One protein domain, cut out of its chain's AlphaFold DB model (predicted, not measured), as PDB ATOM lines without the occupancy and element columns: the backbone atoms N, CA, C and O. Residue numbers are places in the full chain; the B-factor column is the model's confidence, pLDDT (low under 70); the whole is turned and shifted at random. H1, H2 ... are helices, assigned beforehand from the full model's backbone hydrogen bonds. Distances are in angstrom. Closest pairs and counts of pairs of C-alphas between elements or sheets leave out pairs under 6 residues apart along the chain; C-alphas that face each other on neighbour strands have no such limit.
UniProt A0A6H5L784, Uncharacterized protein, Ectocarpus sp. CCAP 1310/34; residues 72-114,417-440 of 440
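Overview. This is residues 72 to 114 and 417 to 440 of the 440 residues of an uncharacterized protein of Ectocarpus sp. CCAP 1310/34 (UniProt A0A6H5L784). H1 folds back into the shorter H2 as a helical hairpin, and H3 packs aslant on H1, a small three-helix bundle from which residues 432 to 440 stick out. The printed part has 67 residues, with named helices H1, H2, H3 in that order and no named strand: all helix. It is only just loose, close to compact, with a radius of gyration of the C-alphas of 13.3 A, spanning 48 by 25 by 18 A.

Along the chain. Find C-alpha 72 at (122.466, 195.375, 90.636); H1 runs 25.4 A to residue 89. H3, residues 417 to 434, runs 25.8 A to (134.542, 200.368, 81.321). H2 is residues 100 to 110, 15.2 A.

Arrangement. H1 touches H3 at a steep tilt of 44 degrees, opposite ways; their closest C-alphas, Val 81 and Val 424, are 6.6 A apart. With residues 74 to 82 alone H1 touches H2, at a shallow tilt of 19 degrees, opposite ways; look at the closest C-alphas, Trp 78 and Arg 110, 5.6 A apart. H2 and H3 only just touch, with 3 pairs of C-alphas within 8 A, the closest Val 102 and Glu 417 at 6.0 A. In H1, H2 and H3 every O i to N i+4 pair is within hydrogen-bond range.

Size, cuts and confidence. Residues 115 to 416 are not printed; C-alphas 114 and 417 are 20.2 A apart across the cut. Confidence is under 70 at residues 72, 91 to 96 and 434 to 440.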
ATOM      1  N   ASP A  72     123.057 195.271  91.980       68.00
ATOM      2  CA  ASP A  72     122.466 195.375  90.636       68.00
ATOM      3  C   ASP A  72     123.507 195.319  89.513       68.00
ATOM      4  O   ASP A  72     123.296 194.636  88.507       68.00
ATOM      5  N   ASP A  73     124.665 195.953  89.702       74.06
ATOM      6  CA  ASP A  73     125.759 195.910  88.729       74.06
ATOM      7  C   ASP A  73     126.377 194.513  88.617       74.06
ATOM      8  O   ASP A  73     126.675 194.055  87.510       74.06
ATOM      9  N   GLN A  74     126.490 193.789  89.736       73.75
ATOM     10  CA  GLN A  74     126.928 192.396  89.729       73.75
ATOM     11  C   GLN A  74     125.946 191.516  88.943       73.75
ATOM     12  O   GLN A  74     126.365 190.750  88.072       73.75
ATOM     13  N   ARG A  75     124.635 191.651  89.185       79.69
ATOM     14  CA  ARG A  75     123.613 190.922  88.414       79.69
ATOM     15  C   ARG A  75     123.709 191.230  86.920       79.69
ATOM     16  O   ARG A  75     123.729 190.307  86.107       79.69
ATOM     17  N   ARG A  76     123.862 192.505  86.551       85.19
ATOM     18  CA  ARG A  76     123.989 192.946  85.152       85.19
ATOM     19  C   ARG A  76     125.237 192.393  84.461       85.19
ATOM     20  O   ARG A  76     125.172 192.009  83.286       85.19
ATOM     21  N   PHE A  77     126.364 192.338  85.170       89.06
ATOM     22  CA  PHE A  77     127.581 191.701  84.677       89.06
ATOM     23  C   PHE A  77     127.323 190.223  84.356       89.06
ATOM     24  O   PHE A  77     127.553 189.776  83.230       89.06
ATOM     25  N   TRP A  78     126.763 189.470  85.301       89.56
ATOM     26  CA  TRP A  78     126.518 188.041  85.117       89.56
ATOM     27  C   TRP A  78     125.436 187.732  84.077       89.56
ATOM     28  O   TRP A  78     125.558 186.750  83.348       89.56
ATOM     29  N   ASP A  79     124.429 188.588  83.914       89.12
ATOM     30  CA  ASP A  79     123.476 188.478  82.804       89.12
ATOM     31  C   ASP A  79     124.161 188.662  81.442       89.12
ATOM     32  O   ASP A  79     123.799 188.011  80.457       89.12
ATOM     33  N   THR A  80     125.183 189.521  81.378       91.38
ATOM     34  CA  THR A  80     126.029 189.670  80.186       91.38
ATOM     35  C   THR A  80     126.847 188.403  79.943       91.38
ATOM     36  O   THR A  80     126.854 187.899  78.820       91.38
ATOM     37  N   VAL A  81     127.457 187.834  80.989       91.69
ATOM     38  CA  VAL A  81     128.176 186.550  80.916       91.69
ATOM     39  C   VAL A  81     127.271 185.441  80.373       91.69
ATOM     40  O   VAL A  81     127.656 184.751  79.432       91.69
ATOM     41  N   VAL A  82     126.047 185.299  80.896       90.81
ATOM     42  CA  VAL A  82     125.079 184.294  80.423       90.81
ATOM     43  C   VAL A  82     124.800 184.455  78.930       90.81
ATOM     44  O   VAL A  82     124.829 183.468  78.195       90.81
ATOM     45  N   LYS A  83     124.539 185.683  78.462       90.81
ATOM     46  CA  LYS A  83     124.260 185.958  77.042       90.81
ATOM     47  C   LYS A  83     125.443 185.580  76.149       90.81
ATOM     48  O   LYS A  83     125.243 184.910  75.138       90.81
ATOM     49  N   VAL A  84     126.655 185.979  76.540       92.38
ATOM     50  CA  VAL A  84     127.883 185.702  75.783       92.38
ATOM     51  C   VAL A  84     128.158 184.202  75.729       92.38
ATOM     52  O   VAL A  84     128.273 183.646  74.640       92.38
ATOM     53  N   LEU A  85     128.167 183.517  76.877       90.75
ATOM     54  CA  LEU A  85     128.453 182.082  76.927       90.75
ATOM     55  C   LEU A  85     127.404 181.250  76.178       90.75
ATOM     56  O   LEU A  85     127.768 180.295  75.502       90.75
ATOM     57  N   ARG A  86     126.115 181.623  76.223       88.31
ATOM     58  CA  ARG A  86     125.069 180.962  75.417       88.31
ATOM     59  C   ARG A  86     125.321 181.093  73.917       88.31
ATOM     60  O   ARG A  86     125.083 180.143  73.174       88.31
ATOM     61  N   SER A  87     125.776 182.265  73.481       87.69
ATOM     62  CA  SER A  87     126.079 182.523  72.075       87.69
ATOM     63  C   SER A  87     127.335 181.789  71.605       87.69
ATOM     64  O   SER A  87     127.371 181.338  70.467       87.69
ATOM     65  N   GLU A  88     128.365 181.699  72.450       88.00
ATOM     66  CA  GLU A  88     129.685 181.184  72.065       88.00
ATOM     67  C   GLU A  88     129.838 179.670  72.289       88.00
ATOM     68  O   GLU A  88     130.441 178.995  71.460       88.00
ATOM     69  N   LEU A  89     129.280 179.116  73.373       82.12
ATOM     70  CA  LEU A  89     129.380 177.684  73.703       82.12
ATOM     71  C   LEU A  89     128.221 176.842  73.138       82.12
ATOM     72  O   LEU A  89     128.257 175.618  73.217       82.12
ATOM     73  N   GLY A  90     127.208 177.489  72.554       70.00
ATOM     74  CA  GLY A  90     126.041 176.838  71.965       70.00
ATOM     75  C   GLY A  90     124.927 176.573  72.982       70.00
ATOM     76  O   GLY A  90     124.993 175.655  73.790       70.00
ATOM     77  N   ALA A  91     123.853 177.359  72.897       54.56
ATOM     78  CA  ALA A  91     122.624 177.198  73.679       54.56
ATOM     79  C   ALA A  91     121.554 176.349  72.965       54.56
ATOM     80  O   ALA A  91     120.363 176.641  73.060       54.56
ATOM     81  N   GLY A  92     121.968 175.339  72.196       56.78
ATOM     82  CA  GLY A  92     121.022 174.394  71.601       56.78
ATOM     83  C   GLY A  92     120.354 173.526  72.672       56.78
ATOM     84  O   GLY A  92     120.904 173.349  73.755       56.78
ATOM     85  N   GLU A  93     119.201 172.935  72.353       55.06
ATOM     86  CA  GLU A  93     118.510 171.975  73.236       55.06
ATOM     87  C   GLU A  93     119.379 170.748  73.584       55.06
ATOM     88  O   GLU A  93     119.110 170.076  74.573       55.06
ATOM     89  N   ASN A  94     120.452 170.496  72.815       58.31
ATOM     90  CA  ASN A  94     121.464 169.466  73.056       58.31
ATOM     91  C   ASN A  94     122.876 170.009  72.740       58.31
ATOM     92  O   ASN A  94     123.314 169.910  71.589       58.31
ATOM     93  N   PRO A  95     123.595 170.620  73.698       64.38
ATOM     94  CA  PRO A  95     124.984 171.011  73.480       64.38
ATOM     95  C   PRO A  95     125.867 169.769  73.237       64.38
ATOM     96  O   PRO A  95     125.580 168.697  73.771       64.38
ATOM     97  N   PRO A  96     126.946 169.889  72.441       62.97
ATOM     98  CA  PRO A  96     127.830 168.764  72.115       62.97
ATOM     99  C   PRO A  96     128.604 168.225  73.329       62.97
ATOM    100  O   PRO A  96     129.055 167.083  73.308       62.97
ATOM    101  N   GLU A  97     128.737 169.025  74.390       74.25
ATOM    102  CA  GLU A  97     129.336 168.637  75.665       74.25
ATOM    103  C   GLU A  97     128.415 169.009  76.833       74.25
ATOM    104  O   GLU A  97     127.635 169.959  76.754       74.25
ATOM    105  N   ASP A  98     128.522 168.272  77.942       83.69
ATOM    106  CA  ASP A  98     127.811 168.598  79.178       83.69
ATOM    107  C   ASP A  98     128.349 169.901  79.795       83.69
ATOM    108  O   ASP A  98     129.454 169.944  80.345       83.69
ATOM    109  N   LEU A  99     127.534 170.956  79.722       88.44
ATOM    110  CA  LEU A  99     127.815 172.286  80.267       88.44
ATOM    111  C   LEU A  99     127.257 172.491  81.686       88.44
ATOM    112  O   LEU A  99     127.281 173.615  82.188       88.44
ATOM    113  N   SER A 100     126.740 171.450  82.346       89.69
ATOM    114  CA  SER A 100     126.101 171.550  83.668       89.69
ATOM    115  C   SER A 100     126.979 172.264  84.703       89.69
ATOM    116  O   SER A 100     126.514 173.184  85.377       89.69
ATOM    117  N   ARG A 101     128.272 171.922  84.777       93.44
ATOM    118  CA  ARG A 101     129.240 172.560  85.687       93.44
ATOM    119  C   ARG A 101     129.547 174.009  85.322       93.44
ATOM    120  O   ARG A 101     129.678 174.830  86.222       93.44
ATOM    121  N   VAL A 102     129.586 174.350  84.030       93.44
ATOM    122  CA  VAL A 102     129.746 175.741  83.567       93.44
ATOM    123  C   VAL A 102     128.550 176.588  83.999       93.44
ATOM    124  O   VAL A 102     128.721 177.689  84.519       93.44
ATOM    125  N   TRP A 103     127.329 176.072  83.852       92.00
ATOM    126  CA  TRP A 103     126.136 176.782  84.316       92.00
ATOM    127  C   TRP A 103     126.033 176.821  85.840       92.00
ATOM    128  O   TRP A 103     125.586 177.829  86.383       92.00
ATOM    129  N   GLY A 104     126.512 175.785  86.532       91.06
ATOM    130  CA  GLY A 104     126.692 175.791  87.983       91.06
ATOM    131  C   GLY A 104     127.660 176.884  88.443       91.06
ATOM    132  O   GLY A 104     127.330 177.637  89.353       91.06
ATOM    133  N   PHE A 105     128.804 177.030  87.766       92.31
ATOM    134  CA  PHE A 105     129.764 178.117  87.971       92.31
ATOM    135  C   PHE A 105     129.102 179.489  87.790       92.31
ATOM    136  O   PHE A 105     129.131 180.314  88.700       92.31
ATOM    137  N   VAL A 106     128.432 179.730  86.661       91.00
ATOM    138  CA  VAL A 106     127.758 181.015  86.406       91.00
ATOM    139  C   VAL A 106     126.681 181.306  87.454       91.00
ATOM    140  O   VAL A 106     126.635 182.408  87.993       91.00
ATOM    141  N   ALA A 107     125.828 180.329  87.773       88.06
ATOM    142  CA  ALA A 107     124.759 180.500  88.752       88.06
ATOM    143  C   ALA A 107     125.307 180.788  90.156       88.06
ATOM    144  O   ALA A 107     124.821 181.694  90.825       88.06
ATOM    145  N   HIS A 108     126.338 180.058  90.588       86.81
ATOM    146  CA  HIS A 108     126.949 180.238  91.901       86.81
ATOM    147  C   HIS A 108     127.478 181.662  92.094       86.81
ATOM    148  O   HIS A 108     127.127 182.331  93.065       86.81
ATOM    149  N   ASN A 109     128.272 182.140  91.131       87.81
ATOM    150  CA  ASN A 109     128.935 183.438  91.227       87.81
ATOM    151  C   ASN A 109     127.987 184.619  90.948       87.81
ATOM    152  O   ASN A 109     128.177 185.705  91.498       87.81
ATOM    153  N   ARG A 110     126.932 184.410  90.146       85.62
ATOM    154  CA  ARG A 110     125.852 185.392  89.971       85.62
ATOM    155  C   ARG A 110     125.045 185.598  91.241       85.62
ATOM    156  O   ARG A 110     124.727 186.734  91.579       85.62
ATOM    157  N   ASP A 111     124.698 184.505  91.912       82.19
ATOM    158  CA  ASP A 111     123.853 184.535  93.103       82.19
ATOM    159  C   ASP A 111     124.652 184.918  94.368       82.19
ATOM    160  O   ASP A 111     124.071 185.024  95.445       82.19
ATOM    161  N   GLY A 112     125.977 185.095  94.257       75.00
ATOM    162  CA  GLY A 112     126.857 185.432  95.379       75.00
ATOM    163  C   GLY A 112     126.887 184.355  96.464       75.00
ATOM    164  O   GLY A 112     127.072 184.671  97.638       75.00
ATOM    165  N   LYS A 113     126.650 183.092  96.091       75.31
ATOM    166  CA  LYS A 113     126.651 181.977  97.043       75.31
ATOM    167  C   LYS A 113     128.060 181.793  97.596       75.31
ATOM    168  O   LYS A 113     129.034 181.922  96.864       75.31
ATOM    169  N   ALA A 114     128.159 181.477  98.884       70.75
ATOM    170  CA  ALA A 114     129.407 180.968  99.427       70.75
ATOM    171  C   ALA A 114     129.689 179.584  98.815       70.75
ATOM    172  O   ALA A 114     128.731 178.834  98.571       70.75
ATOM    173  N   GLU A 417     135.205 173.858  79.863       95.38
ATOM    174  CA  GLU A 417     135.144 174.573  81.141       95.38
ATOM    175  C   GLU A 417     136.260 175.621  81.222       95.38
ATOM    176  O   GLU A 417     135.990 176.779  81.534       95.38
ATOM    177  N   LYS A 418     137.495 175.264  80.834       95.44
ATOM    178  CA  LYS A 418     138.612 176.220  80.722       95.44
ATOM    179  C   LYS A 418     138.285 177.339  79.736       95.44
ATOM    180  O   LYS A 418     138.606 178.497  79.990       95.44
ATOM    181  N   THR A 419     137.635 177.015  78.618       93.19
ATOM    182  CA  THR A 419     137.199 178.002  77.618       93.19
ATOM    183  C   THR A 419     136.168 178.966  78.203       93.19
ATOM    184  O   THR A 419     136.338 180.178  78.078       93.19
ATOM    185  N   ALA A 420     135.164 178.451  78.917       93.75
ATOM    186  CA  ALA A 420     134.175 179.272  79.606       93.75
ATOM    187  C   ALA A 420     134.818 180.189  80.661       93.75
ATOM    188  O   ALA A 420     134.548 181.388  80.674       93.75
ATOM    189  N   ILE A 421     135.706 179.654  81.506       94.56
ATOM    190  CA  ILE A 421     136.390 180.428  82.552       94.56
ATOM    191  C   ILE A 421     137.250 181.535  81.936       94.56
ATOM    192  O   ILE A 421     137.121 182.686  82.343       94.56
ATOM    193  N   ARG A 422     138.071 181.227  80.914       93.12
ATOM    194  CA  ARG A 422     138.860 182.246  80.187       93.12
ATOM    195  C   ARG A 422     137.968 183.379  79.703       93.12
ATOM    196  O   ARG A 422     138.298 184.546  79.898       93.12
ATOM    197  N   ARG A 423     136.818 183.028  79.125       93.00
ATOM    198  CA  ARG A 423     135.873 184.013  78.618       93.00
ATOM    199  C   ARG A 423     135.294 184.887  79.725       93.00
ATOM    200  O   ARG A 423     135.179 186.097  79.546       93.00
ATOM    201  N   VAL A 424     134.973 184.308  80.880       92.06
ATOM    202  CA  VAL A 424     134.541 185.086  82.048       92.06
ATOM    203  C   VAL A 424     135.652 186.019  82.534       92.06
ATOM    204  O   VAL A 424     135.369 187.194  82.744       92.06
ATOM    205  N   CYS A 425     136.905 185.565  82.631       89.31
ATOM    206  CA  CYS A 425     138.035 186.426  83.004       89.31
ATOM    207  C   CYS A 425     138.199 187.619  82.043       89.31
ATOM    208  O   CYS A 425     138.356 188.750  82.496       89.31
ATOM    209  N   GLU A 426     138.091 187.400  80.728       89.69
ATOM    210  CA  GLU A 426     138.125 188.479  79.730       89.69
ATOM    211  C   GLU A 426     136.976 189.479  79.905       89.69
ATOM    212  O   GLU A 426     137.166 190.686  79.745       89.69
ATOM    213  N   LEU A 427     135.772 188.993  80.218       90.12
ATOM    214  CA  LEU A 427     134.619 189.852  80.470       90.12
ATOM    215  C   LEU A 427     134.794 190.659  81.759       90.12
ATOM    216  O   LEU A 427     134.422 191.829  81.765       90.12
ATOM    217  N   VAL A 428     135.380 190.079  82.813       84.94
ATOM    218  CA  VAL A 428     135.735 190.806  84.046       84.94
ATOM    219  C   VAL A 428     136.723 191.930  83.731       84.94
ATOM    220  O   VAL A 428     136.484 193.068  84.128       84.94
ATOM    221  N   GLU A 429     137.791 191.654  82.973       83.00
ATOM    222  CA  GLU A 429     138.753 192.690  82.565       83.00
ATOM    223  C   GLU A 429     138.070 193.825  81.790       83.00
ATOM    224  O   GLU A 429     138.258 195.003  82.099       83.00
ATOM    225  N   GLN A 430     137.239 193.478  80.804       84.25
ATOM    226  CA  GLN A 430     136.506 194.461  80.011       84.25
ATOM    227  C   GLN A 430     135.529 195.271  80.861       84.25
ATOM    228  O   GLN A 430     135.421 196.479  80.668       84.25
ATOM    229  N   TRP A 431     134.817 194.629  81.785       82.81
ATOM    230  CA  TRP A 431     133.882 195.301  82.680       82.81
ATOM    231  C   TRP A 431     134.615 196.310  83.560       82.81
ATOM    232  O   TRP A 431     134.277 197.491  83.547       82.81
ATOM    233  N   ASN A 432     135.696 195.879  84.213       76.25
ATOM    234  CA  ASN A 432     136.508 196.735  85.074       76.25
ATOM    235  C   ASN A 432     137.128 197.913  84.308       76.25
ATOM    236  O   ASN A 432     137.218 199.007  84.854       76.25
ATOM    237  N   SER A 433     137.485 197.729  83.031       73.19
ATOM    238  CA  SER A 433     137.997 198.817  82.183       73.19
ATOM    239  C   SER A 433     136.939 199.845  81.748       73.19
ATOM    240  O   SER A 433     137.291 200.968  81.406       73.19
ATOM    241  N   ARG A 434     135.647 199.479  81.734       66.69
ATOM    242  CA  ARG A 434     134.542 200.368  81.321       66.69
ATOM    243  C   ARG A 434     133.980 201.194  82.473       66.69
ATOM    244  O   ARG A 434     133.431 202.260  82.224       66.69
ATOM    245  N   SER A 435     134.086 200.696  83.702       52.59
ATOM    246  CA  SER A 435     133.460 201.292  84.888       52.59
ATOM    247  C   SER A 435     134.217 202.485  85.490       52.59
ATOM    248  O   SER A 435     133.856 202.909  86.578       52.59
ATOM    249  N   GLY A 436     135.257 203.022  84.839       41.22
ATOM    250  CA  GLY A 436     135.935 204.236  85.319       41.22
ATOM    251  C   GLY A 436     136.543 204.118  86.724       41.22
ATOM    252  O   GLY A 436     136.641 205.110  87.437       41.22
ATOM    253  N   LEU A 437     136.963 202.922  87.153       38.75
ATOM    254  CA  LEU A 437     137.937 202.843  88.241       38.75
ATOM    255  C   LEU A 437     139.255 203.348  87.649       38.75
ATOM    256  O   LEU A 437     139.805 202.675  86.781       38.75
ATOM    257  N   PHE A 438     139.677 204.526  88.116       39.19
ATOM    258  CA  PHE A 438     140.707 205.444  87.598       39.19
ATOM    259  C   PHE A 438     140.160 206.527  86.641       39.19
ATOM    260  O   PHE A 438     140.480 206.549  85.455       39.19
ATOM    261  N   GLU A 439     139.334 207.434  87.177       26.08
ATOM    262  CA  GLU A 439     139.419 208.853  86.791       26.08
ATOM    263  C   GLU A 439     140.705 209.463  87.396       26.08
ATOM    264  O   GLU A 439     141.185 208.968  88.422       26.08
ATOM    265  N   ASP A 440     141.251 210.462  86.691       31.12
ATOM    266  CA  ASP A 440     142.601 211.064  86.775       31.12
ATOM    267  C   ASP A 440     143.168 211.403  88.170       31.12
ATOM    268  O   ASP A 440     142.428 211.936  89.032       31.12
TER     269      ASP A 440